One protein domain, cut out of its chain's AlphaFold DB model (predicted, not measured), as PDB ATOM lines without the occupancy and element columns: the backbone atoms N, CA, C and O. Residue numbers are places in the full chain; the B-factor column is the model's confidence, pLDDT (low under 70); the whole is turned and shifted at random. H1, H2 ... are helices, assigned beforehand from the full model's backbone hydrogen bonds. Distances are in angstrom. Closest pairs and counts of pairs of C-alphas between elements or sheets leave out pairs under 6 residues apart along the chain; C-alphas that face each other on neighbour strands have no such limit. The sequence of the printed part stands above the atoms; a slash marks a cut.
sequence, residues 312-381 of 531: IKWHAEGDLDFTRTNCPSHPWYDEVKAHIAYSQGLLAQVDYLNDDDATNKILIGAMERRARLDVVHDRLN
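Overview. This is residues 312 to 381 of the 531 residues of an uncharacterized protein of Phytophthora fragariae (UniProt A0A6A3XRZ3). H3 and H4 meet nearly at right angles, with H2 folded back along H3 toward one end of the long axis and H5 folded back from H4 toward the other; short H1 lies between these two pairs. The printed part has 70 residues with five named helices, H1 to H5 in chain order, and no named strand: all helix. It is compact, with a radius of gyration of the C-alphas of 12.1 A, and spans 38 by 20 by 17 A.

Arrangement. H3, residues 333 to 344, touches H4, residues 357 to 366, about perpendicular at 77 degrees; their closest C-alphas, Ile 340 and Gly 365, are 4.3 A apart. H3 forms a helical hairpin with H2, residues 320 to 326, closest at C-alphas 337 and 320, 6.9 A. H5, residues 369 to 379, is close to but not clearly touching H4. H1, residues 312 to 316, is near H4. Every helix has each O i to N i+4 pair within hydrogen-bond range.

Along the chain. H3 measures 16.9 A and H5 15.3 A. H1 begins at C-alpha 312 (130.649, 151.871, 124.039); H5 ends at C-alpha 379 (152.873, 143.445, 130.389).

Size, cuts and confidence. Residues 345 to 356 form the long link. The printed part has no cut; no printed residue is under 70.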
ATOM      1  N   ILE A 312     131.376 151.292 122.906       93.12
ATOM      2  CA  ILE A 312     130.649 151.871 124.039       93.12
ATOM      3  C   ILE A 312     130.712 150.916 125.235       93.12
ATOM      4  O   ILE A 312     130.971 151.369 126.349       93.12
ATOM      5  N   LYS A 313     130.537 149.603 125.013       95.62
ATOM      6  CA  LYS A 313     130.632 148.600 126.087       95.62
ATOM      7  C   LYS A 313     132.011 148.615 126.747       95.62
ATOM      8  O   LYS A 313     132.102 148.753 127.961       95.62
ATOM      9  N   TRP A 314     133.077 148.525 125.956       96.19
ATOM     10  CA  TRP A 314     134.448 148.479 126.468       96.19
ATOM     11  C   TRP A 314     134.890 149.781 127.130       96.19
ATOM     12  O   TRP A 314     135.709 149.745 128.045       96.19
ATOM     13  N   HIS A 315     134.348 150.924 126.702       94.50
ATOM     14  CA  HIS A 315     134.563 152.196 127.390       94.50
ATOM     15  C   HIS A 315     133.847 152.247 128.748       94.50
ATOM     16  O   HIS A 315     134.409 152.766 129.706       94.50
ATOM     17  N   ALA A 316     132.636 151.692 128.839       96.25
ATOM     18  CA  ALA A 316     131.836 151.665 130.063       96.25
ATOM     19  C   ALA A 316     132.406 150.724 131.142       96.25
ATOM     20  O   ALA A 316     132.293 150.986 132.338       96.25
ATOM     21  N   GLU A 317     133.036 149.622 130.744       97.62
ATOM     22  CA  GLU A 317     133.666 148.680 131.672       97.62
ATOM     23  C   GLU A 317     134.739 149.348 132.551       97.62
ATOM     24  O   GLU A 317     135.665 150.004 132.064       97.62
ATOM     25  N   GLY A 318     134.597 149.169 133.866       96.38
ATOM     26  CA  GLY A 318     135.466 149.785 134.868       96.38
ATOM     27  C   GLY A 318     135.159 151.252 135.184       96.38
ATOM     28  O   GLY A 318     135.731 151.773 136.135       96.38
ATOM     29  N   ASP A 319     134.226 151.889 134.465       96.44
ATOM     30  CA  ASP A 319     133.795 153.273 134.687       96.44
ATOM     31  C   ASP A 319     132.296 153.328 135.030       96.44
ATOM     32  O   ASP A 319     131.402 153.342 134.174       96.44
ATOM     33  N   LEU A 320     131.998 153.344 136.330       95.69
ATOM     34  CA  LEU A 320     130.620 153.332 136.817       95.69
ATOM     35  C   LEU A 320     129.870 154.635 136.508       95.69
ATOM     36  O   LEU A 320     128.654 154.597 136.286       95.69
ATOM     37  N   ASP A 321     130.573 155.766 136.500       96.38
ATOM     38  CA  ASP A 321     129.976 157.083 136.296       96.38
ATOM     39  C   ASP A 321     129.614 157.276 134.826       96.38
ATOM     40  O   ASP A 321     128.473 157.648 134.515       96.38
ATOM     41  N   PHE A 322     130.515 156.907 133.911       95.31
ATOM     42  CA  PHE A 322     130.208 156.855 132.487       95.31
ATOM     43  C   PHE A 322     129.063 155.883 132.203       95.31
ATOM     44  O   PHE A 322     128.098 156.258 131.531       95.31
ATOM     45  N   THR A 323     129.126 154.662 132.753       96.12
ATOM     46  CA  THR A 323     128.106 153.622 132.533       96.12
ATOM     47  C   THR A 323     126.713 154.114 132.920       96.12
ATOM     48  O   THR A 323     125.758 153.973 132.154       96.12
ATOM     49  N   ARG A 324     126.568 154.720 134.106       96.62
ATOM     50  CA  ARG A 324     125.278 155.233 134.602       96.62
ATOM     51  C   ARG A 324     124.756 156.410 133.790       96.62
ATOM     52  O   ARG A 324     123.545 156.529 133.626       96.62
ATOM     53  N   THR A 325     125.654 157.262 133.311       96.81
ATOM     54  CA  THR A 325     125.289 158.501 132.618       96.81
ATOM     55  C   THR A 325     124.910 158.245 131.162       96.81
ATOM     56  O   THR A 325     123.936 158.812 130.676       96.81
ATOM     57  N   ASN A 326     125.650 157.373 130.473       94.06
ATOM     58  CA  ASN A 326     125.593 157.265 129.013       94.06
ATOM     59  C   ASN A 326     125.001 155.944 128.511       94.06
ATOM     60  O   ASN A 326     124.566 155.877 127.365       94.06
ATOM     61  N   CYS A 327     124.969 154.897 129.341       95.94
ATOM     62  CA  CYS A 327     124.620 153.546 128.906       95.94
ATOM     63  C   CYS A 327     123.272 152.935 129.376       95.94
ATOM     64  O   CYS A 327     123.065 151.769 129.039       95.94
ATOM     65  N   PRO A 328     122.323 153.611 130.076       94.94
ATOM     66  CA  PRO A 328     121.096 152.957 130.572       94.94
ATOM     67  C   PRO A 328     120.227 152.252 129.523       94.94
ATOM     68  O   PRO A 328     119.473 151.346 129.866       94.94
ATOM     69  N   SER A 329     120.287 152.680 128.260       94.50
ATOM     70  CA  SER A 329     119.499 152.099 127.169       94.50
ATOM     71  C   SER A 329     120.131 150.860 126.532       94.50
ATOM     72  O   SER A 329     119.493 150.233 125.689       94.50
ATOM     73  N   HIS A 330     121.374 150.511 126.880       94.81
ATOM     74  CA  HIS A 330     122.055 149.366 126.280       94.81
ATOM     75  C   HIS A 330     121.669 148.050 126.976       94.81
ATOM     76  O   HIS A 330     121.608 147.998 128.205       94.81
ATOM     77  N   PRO A 331     121.475 146.946 126.227       95.81
ATOM     78  CA  PRO A 331     121.023 145.668 126.789       95.81
ATOM     79  C   PRO A 331     122.021 145.035 127.775       95.81
ATOM     80  O   PRO A 331     121.626 144.251 128.629       95.81
ATOM     81  N   TRP A 332     123.304 145.390 127.680       95.81
ATOM     82  CA  TRP A 332     124.382 144.911 128.552       95.81
ATOM     83  C   TRP A 332     124.604 145.787 129.801       95.81
ATOM     84  O   TRP A 332     125.507 145.517 130.588       95.81
ATOM     85  N   TYR A 333     123.808 146.843 130.001       97.25
ATOM     86  CA  TYR A 333     124.004 147.827 131.074       97.25
ATOM     87  C   TYR A 333     124.067 147.205 132.479       97.25
ATOM     88  O   TYR A 333     124.988 147.492 133.251       97.25
ATOM     89  N   ASP A 334     123.112 146.336 132.818       97.81
ATOM     90  CA  ASP A 334     123.066 145.715 134.147       97.81
ATOM     91  C   ASP A 334     124.178 144.674 134.346       97.81
ATOM     92  O   ASP A 334     124.699 144.549 135.455       97.81
ATOM     93  N   GLU A 335     124.602 143.994 133.274       97.44
ATOM     94  CA  GLU A 335     125.752 143.079 133.277       97.44
ATOM     95  C   GLU A 335     127.041 143.832 133.630       97.44
ATOM     96  O   GLU A 335     127.730 143.452 134.578       97.44
ATOM     97  N   VAL A 336     127.334 144.936 132.930       97.50
ATOM     98  CA  VAL A 336     128.542 145.744 133.169       97.50
ATOM     99  C   VAL A 336     128.542 146.322 134.583       97.50
ATOM    100  O   VAL A 336     129.542 146.228 135.290       97.50
ATOM    101  N   LYS A 337     127.408 146.842 135.068       97.62
ATOM    102  CA  LYS A 337     127.310 147.343 136.449       97.62
ATOM    103  C   LYS A 337     127.556 146.268 137.500       97.62
ATOM    104  O   LYS A 337     128.246 146.531 138.486       97.62
ATOM    105  N   ALA A 338     126.971 145.085 137.321       97.19
ATOM    106  CA  ALA A 338     127.182 143.970 138.237       97.19
ATOM    107  C   ALA A 338     128.650 143.521 138.225       97.19
ATOM    108  O   ALA A 338     129.225 143.253 139.280       97.19
ATOM    109  N   HIS A 339     129.273 143.499 137.045       97.88
ATOM    110  CA  HIS A 339     130.680 143.152 136.882       97.88
ATOM    111  C   HIS A 339     131.621 144.171 137.539       97.88
ATOM    112  O   HIS A 339     132.559 143.760 138.229       97.88
ATOM    113  N   ILE A 340     131.333 145.471 137.422       97.38
ATOM    114  CA  ILE A 340     132.081 146.523 138.124       97.38
ATOM    115  C   ILE A 340     132.005 146.316 139.640       97.38
ATOM    116  O   ILE A 340     133.033 146.240 140.312       97.38
ATOM    117  N   ALA A 341     130.793 146.147 140.180       95.88
ATOM    118  CA  ALA A 341     130.590 145.953 141.616       95.88
ATOM    119  C   ALA A 341     131.303 144.698 142.153       95.88
ATOM    120  O   ALA A 341     131.878 144.729 143.240       95.88
ATOM    121  N   TYR A 342     131.290 143.607 141.384       95.38
ATOM    122  CA  TYR A 342     132.014 142.380 141.719       95.38
ATOM    123  C   TYR A 342     133.535 142.594 141.757       95.38
ATOM    124  O   TYR A 342     134.205 142.131 142.678       95.38
ATOM    125  N   SER A 343     134.083 143.302 140.769       96.31
ATOM    126  CA  SER A 343     135.533 143.367 140.550       96.31
ATOM    127  C   SER A 343     136.245 144.368 141.464       96.31
ATOM    128  O   SER A 343     137.390 144.132 141.849       96.31
ATOM    129  N   GLN A 344     135.571 145.449 141.876       90.31
ATOM    130  CA  GLN A 344     136.149 146.486 142.747       90.31
ATOM    131  C   GLN A 344     136.727 145.930 144.060       90.31
ATOM    132  O   GLN A 344     137.774 146.384 144.514       90.31
ATOM    133  N   GLY A 345     136.090 144.917 144.658       86.06
ATOM    134  CA  GLY A 345     136.567 144.291 145.900       86.06
ATOM    135  C   GLY A 345     137.731 143.306 145.724       86.06
ATOM    136  O   GLY A 345     138.321 142.870 146.713       86.06
ATOM    137  N   LEU A 346     138.057 142.938 144.483       92.62
ATOM    138  CA  LEU A 346     139.023 141.886 144.155       92.62
ATOM    139  C   LEU A 346     140.330 142.429 143.569       92.62
ATOM    140  O   LEU A 346     141.323 141.706 143.559       92.62
ATOM    141  N   LEU A 347     140.364 143.695 143.140       90.25
ATOM    142  CA  LEU A 347     141.533 144.291 142.483       90.25
ATOM    143  C   LEU A 347     142.813 144.212 143.334       90.25
ATOM    144  O   LEU A 347     143.886 143.943 142.810       90.25
ATOM    145  N   ALA A 348     142.709 144.382 144.654       89.31
ATOM    146  CA  ALA A 348     143.862 144.306 145.559       89.31
ATOM    147  C   ALA A 348     144.446 142.884 145.714       89.31
ATOM    148  O   ALA A 348     145.490 142.719 146.339       89.31
ATOM    149  N   GLN A 349     143.753 141.860 145.208       90.50
ATOM    150  CA  GLN A 349     144.115 140.447 145.356       90.50
ATOM    151  C   GLN A 349     144.720 139.859 144.075       90.50
ATOM    152  O   GLN A 349     145.152 138.708 144.090       90.50
ATOM    153  N   VAL A 350     144.736 140.620 142.976       92.94
ATOM    154  CA  VAL A 350     145.273 140.180 141.686       92.94
ATOM    155  C   VAL A 350     146.604 140.850 141.387       92.94
ATOM    156  O   VAL A 350     146.784 142.047 141.608       92.94
ATOM    157  N   ASP A 351     147.534 140.071 140.845       93.62
ATOM    158  CA  ASP A 351     148.714 140.615 140.186       93.62
ATOM    159  C   ASP A 351     148.334 140.966 138.746       93.62
ATOM    160  O   ASP A 351     148.082 140.083 137.926       93.62
ATOM    161  N   TYR A 352     148.260 142.262 138.443       91.69
ATOM    162  CA  TYR A 352     147.815 142.747 137.139       91.69
ATOM    163  C   TYR A 352     148.768 142.371 135.994       91.69
ATOM    164  O   TYR A 352     148.366 142.453 134.830       91.69
ATOM    165  N   LEU A 353     149.994 141.924 136.289       94.06
ATOM    166  CA  LEU A 353     150.932 141.438 135.276       94.06
ATOM    167  C   LEU A 353     150.568 140.044 134.746       94.06
ATOM    168  O   LEU A 353     150.970 139.704 133.634       94.06
ATOM    169  N   ASN A 354     149.763 139.265 135.474       94.38
ATOM    170  CA  ASN A 354     149.319 137.952 135.011       94.38
ATOM    171  C   ASN A 354     148.270 138.082 133.902       94.38
ATOM    172  O   ASN A 354     147.205 138.668 134.093       94.38
ATOM    173  N   ASP A 355     148.567 137.506 132.738       94.19
ATOM    174  CA  ASP A 355     147.668 137.492 131.585       94.19
ATOM    175  C   ASP A 355     146.874 136.183 131.502       94.19
ATOM    176  O   ASP A 355     147.111 135.331 130.646       94.19
ATOM    177  N   ASP A 356     145.940 136.021 132.435       96.00
ATOM    178  CA  ASP A 356     144.984 134.917 132.471       96.00
ATOM    179  C   ASP A 356     143.540 135.436 132.542       96.00
ATOM    180  O   ASP A 356     143.281 136.567 132.962       96.00
ATOM    181  N   ASP A 357     142.579 134.603 132.141       96.56
ATOM    182  CA  ASP A 357     141.169 134.997 132.037       96.56
ATOM    183  C   ASP A 357     140.562 135.458 133.372       96.56
ATOM    184  O   ASP A 357     139.702 136.343 133.384       96.56
ATOM    185  N   ALA A 358     140.991 134.886 134.503       95.88
ATOM    186  CA  ALA A 358     140.453 135.248 135.812       95.88
ATOM    187  C   ALA A 358     140.954 136.631 136.238       95.88
ATOM    188  O   ALA A 358     140.149 137.482 136.635       95.88
ATOM    189  N   THR A 359     142.255 136.876 136.085       97.19
ATOM    190  CA  THR A 359     142.866 138.187 136.320       97.19
ATOM    191  C   THR A 359     142.272 139.234 135.380       97.19
ATOM    192  O   THR A 359     141.766 140.259 135.840       97.19
ATOM    193  N   ASN A 360     142.233 138.962 134.073       97.81
ATOM    194  CA  ASN A 360     141.716 139.887 133.062       97.81
ATOM    195  C   ASN A 360     140.253 140.255 133.320       97.81
ATOM    196  O   ASN A 360     139.896 141.430 133.260       97.81
ATOM    197  N   LYS A 361     139.414 139.285 133.706       97.69
ATOM    198  CA  LYS A 361     138.023 139.552 134.085       97.69
ATOM    199  C   LYS A 361     137.929 140.529 135.254       97.69
ATOM    200  O   LYS A 361     137.074 141.409 135.224       97.69
ATOM    201  N   ILE A 362     138.778 140.409 136.273       98.00
ATOM    202  CA  ILE A 362     138.782 141.350 137.404       98.00
ATOM    203  C   ILE A 362     139.241 142.739 136.941       98.00
ATOM    204  O   ILE A 362     138.577 143.727 137.244       98.00
ATOM    205  N   LEU A 363     140.316 142.827 136.153       98.06
ATOM    206  CA  LEU A 363     140.825 144.109 135.652       98.06
ATOM    207  C   LEU A 363     139.794 144.846 134.783       98.06
ATOM    208  O   LEU A 363     139.595 146.042 134.976       98.06
ATOM    209  N   ILE A 364     139.090 144.140 133.889       98.25
ATOM    210  CA  ILE A 364     138.037 144.709 133.027       98.25
ATOM    211  C   ILE A 364     136.935 145.384 133.851       98.25
ATOM    212  O   ILE A 364     136.510 146.487 133.523       98.25
ATOM    213  N   GLY A 365     136.478 144.753 134.936       97.38
ATOM    214  CA  GLY A 365     135.425 145.331 135.774       97.38
ATOM    215  C   GLY A 365     135.931 146.388 136.759       97.38
ATOM    216  O   GLY A 365     135.152 147.226 137.205       97.38
ATOM    217  N   ALA A 366     137.208 146.353 137.142       96.94
ATOM    218  CA  ALA A 366     137.741 147.203 138.207       96.94
ATOM    219  C   ALA A 366     138.483 148.454 137.714       96.94
ATOM    220  O   ALA A 366     138.721 149.354 138.518       96.94
ATOM    221  N   MET A 367     138.881 148.508 136.441       96.50
ATOM    222  CA  MET A 367     139.727 149.572 135.900       96.50
ATOM    223  C   MET A 367     139.126 150.178 134.636       96.50
ATOM    224  O   MET A 367     138.759 149.466 133.700       96.50
ATOM    225  N   GLU A 368     139.110 151.505 134.564       95.19
ATOM    226  CA  GLU A 368     138.764 152.230 133.342       95.19
ATOM    227  C   GLU A 368     139.671 151.809 132.174       95.19
ATOM    228  O   GLU A 368     140.843 151.453 132.353       95.19
ATOM    229  N   ARG A 369     139.151 151.897 130.945       94.62
ATOM    230  CA  ARG A 369     139.855 151.469 129.722       94.62
ATOM    231  C   ARG A 369     141.272 152.052 129.595       94.62
ATOM    232  O   ARG A 369     142.190 151.344 129.190       94.62
ATOM    233  N   ARG A 370     141.479 153.323 129.958       92.56
ATOM    234  CA  ARG A 370     142.800 153.977 129.880       92.56
ATOM    235  C   ARG A 370     143.806 153.393 130.874       92.56
ATOM    236  O   ARG A 370     144.966 153.222 130.522       92.56
ATOM    237  N   ALA A 371     143.367 153.030 132.076       94.81
ATOM    238  CA  ALA A 371     144.224 152.357 133.049       94.81
ATOM    239  C   ALA A 371     144.552 150.920 132.604       94.81
ATOM    240  O   ALA A 371     145.658 150.435 132.824       94.81
ATOM    241  N   ARG A 372     143.619 150.248 131.915       97.25
ATOM    242  CA  ARG A 372     143.871 148.933 131.300       97.25
ATOM    243  C   ARG A 372     144.909 148.999 130.178       97.25
ATOM    244  O   ARG A 372     145.702 148.073 130.045       97.25
ATOM    245  N   LEU A 373     144.966 150.097 129.424       96.25
ATOM    246  CA  LEU A 373     146.034 150.330 128.446       96.25
ATOM    247  C   LEU A 373     147.418 150.424 129.115       96.25
ATOM    248  O   LEU A 373     148.377 149.853 128.603       96.25
ATOM    249  N   ASP A 374     147.522 151.053 130.286       95.75
ATOM    250  CA  ASP A 374     148.785 151.093 131.035       95.75
ATOM    251  C   ASP A 374     149.215 149.694 131.504       95.75
ATOM    252  O   ASP A 374     150.402 149.379 131.468       95.75
ATOM    253  N   VAL A 375     148.262 148.823 131.865       96.88
ATOM    254  CA  VAL A 375     148.542 147.407 132.175       96.88
ATOM    255  C   VAL A 375     149.041 146.656 130.941       96.88
ATOM    256  O   VAL A 375     149.972 145.860 131.047       96.88
ATOM    257  N   VAL A 376     148.460 146.903 129.760       96.81
ATOM    258  CA  VAL A 376     148.977 146.326 128.507       96.81
ATOM    259  C   VAL A 376     150.428 146.755 128.278       96.81
ATOM    260  O   VAL A 376     151.259 145.920 127.929       96.81
ATOM    261  N   HIS A 377     150.743 148.034 128.495       94.81
ATOM    262  CA  HIS A 377     152.106 148.544 128.355       94.81
ATOM    263  C   HIS A 377     153.061 147.885 129.359       94.81
ATOM    264  O   HIS A 377     154.118 147.416 128.948       94.81
ATOM    265  N   ASP A 378     152.659 147.747 130.626       95.75
ATOM    266  CA  ASP A 378     153.456 147.057 131.649       95.75
ATOM    267  C   ASP A 378     153.745 145.596 131.267       95.75
ATOM    268  O   ASP A 378     154.889 145.149 131.338       95.75
ATOM    269  N   ARG A 379     152.730 144.854 130.803       95.94
ATOM    270  CA  ARG A 379     152.873 143.445 130.389       95.94
ATOM    271  C   ARG A 379     153.801 143.267 129.192       95.94
ATOM    272  O   ARG A 379     154.493 142.258 129.101       95.94
ATOM    273  N   LEU A 380     153.814 144.244 128.289       94.12
ATOM    274  CA  LEU A 380     154.677 144.262 127.107       94.12
ATOM    275  C   LEU A 380     156.033 144.934 127.367       94.12
ATOM    276  O   LEU A 380     156.814 145.093 126.431       94.12
ATOM    277  N   ASN A 381     156.322 145.329 128.614       93.12
ATOM    278  CA  ASN A 381     157.532 146.057 129.000       93.12
ATOM    279  C   ASN A 381     157.762 147.317 128.142       93.12
ATOM    280  O   ASN A 381     158.851 147.562 127.617       93.12
TER     281      ASN A 381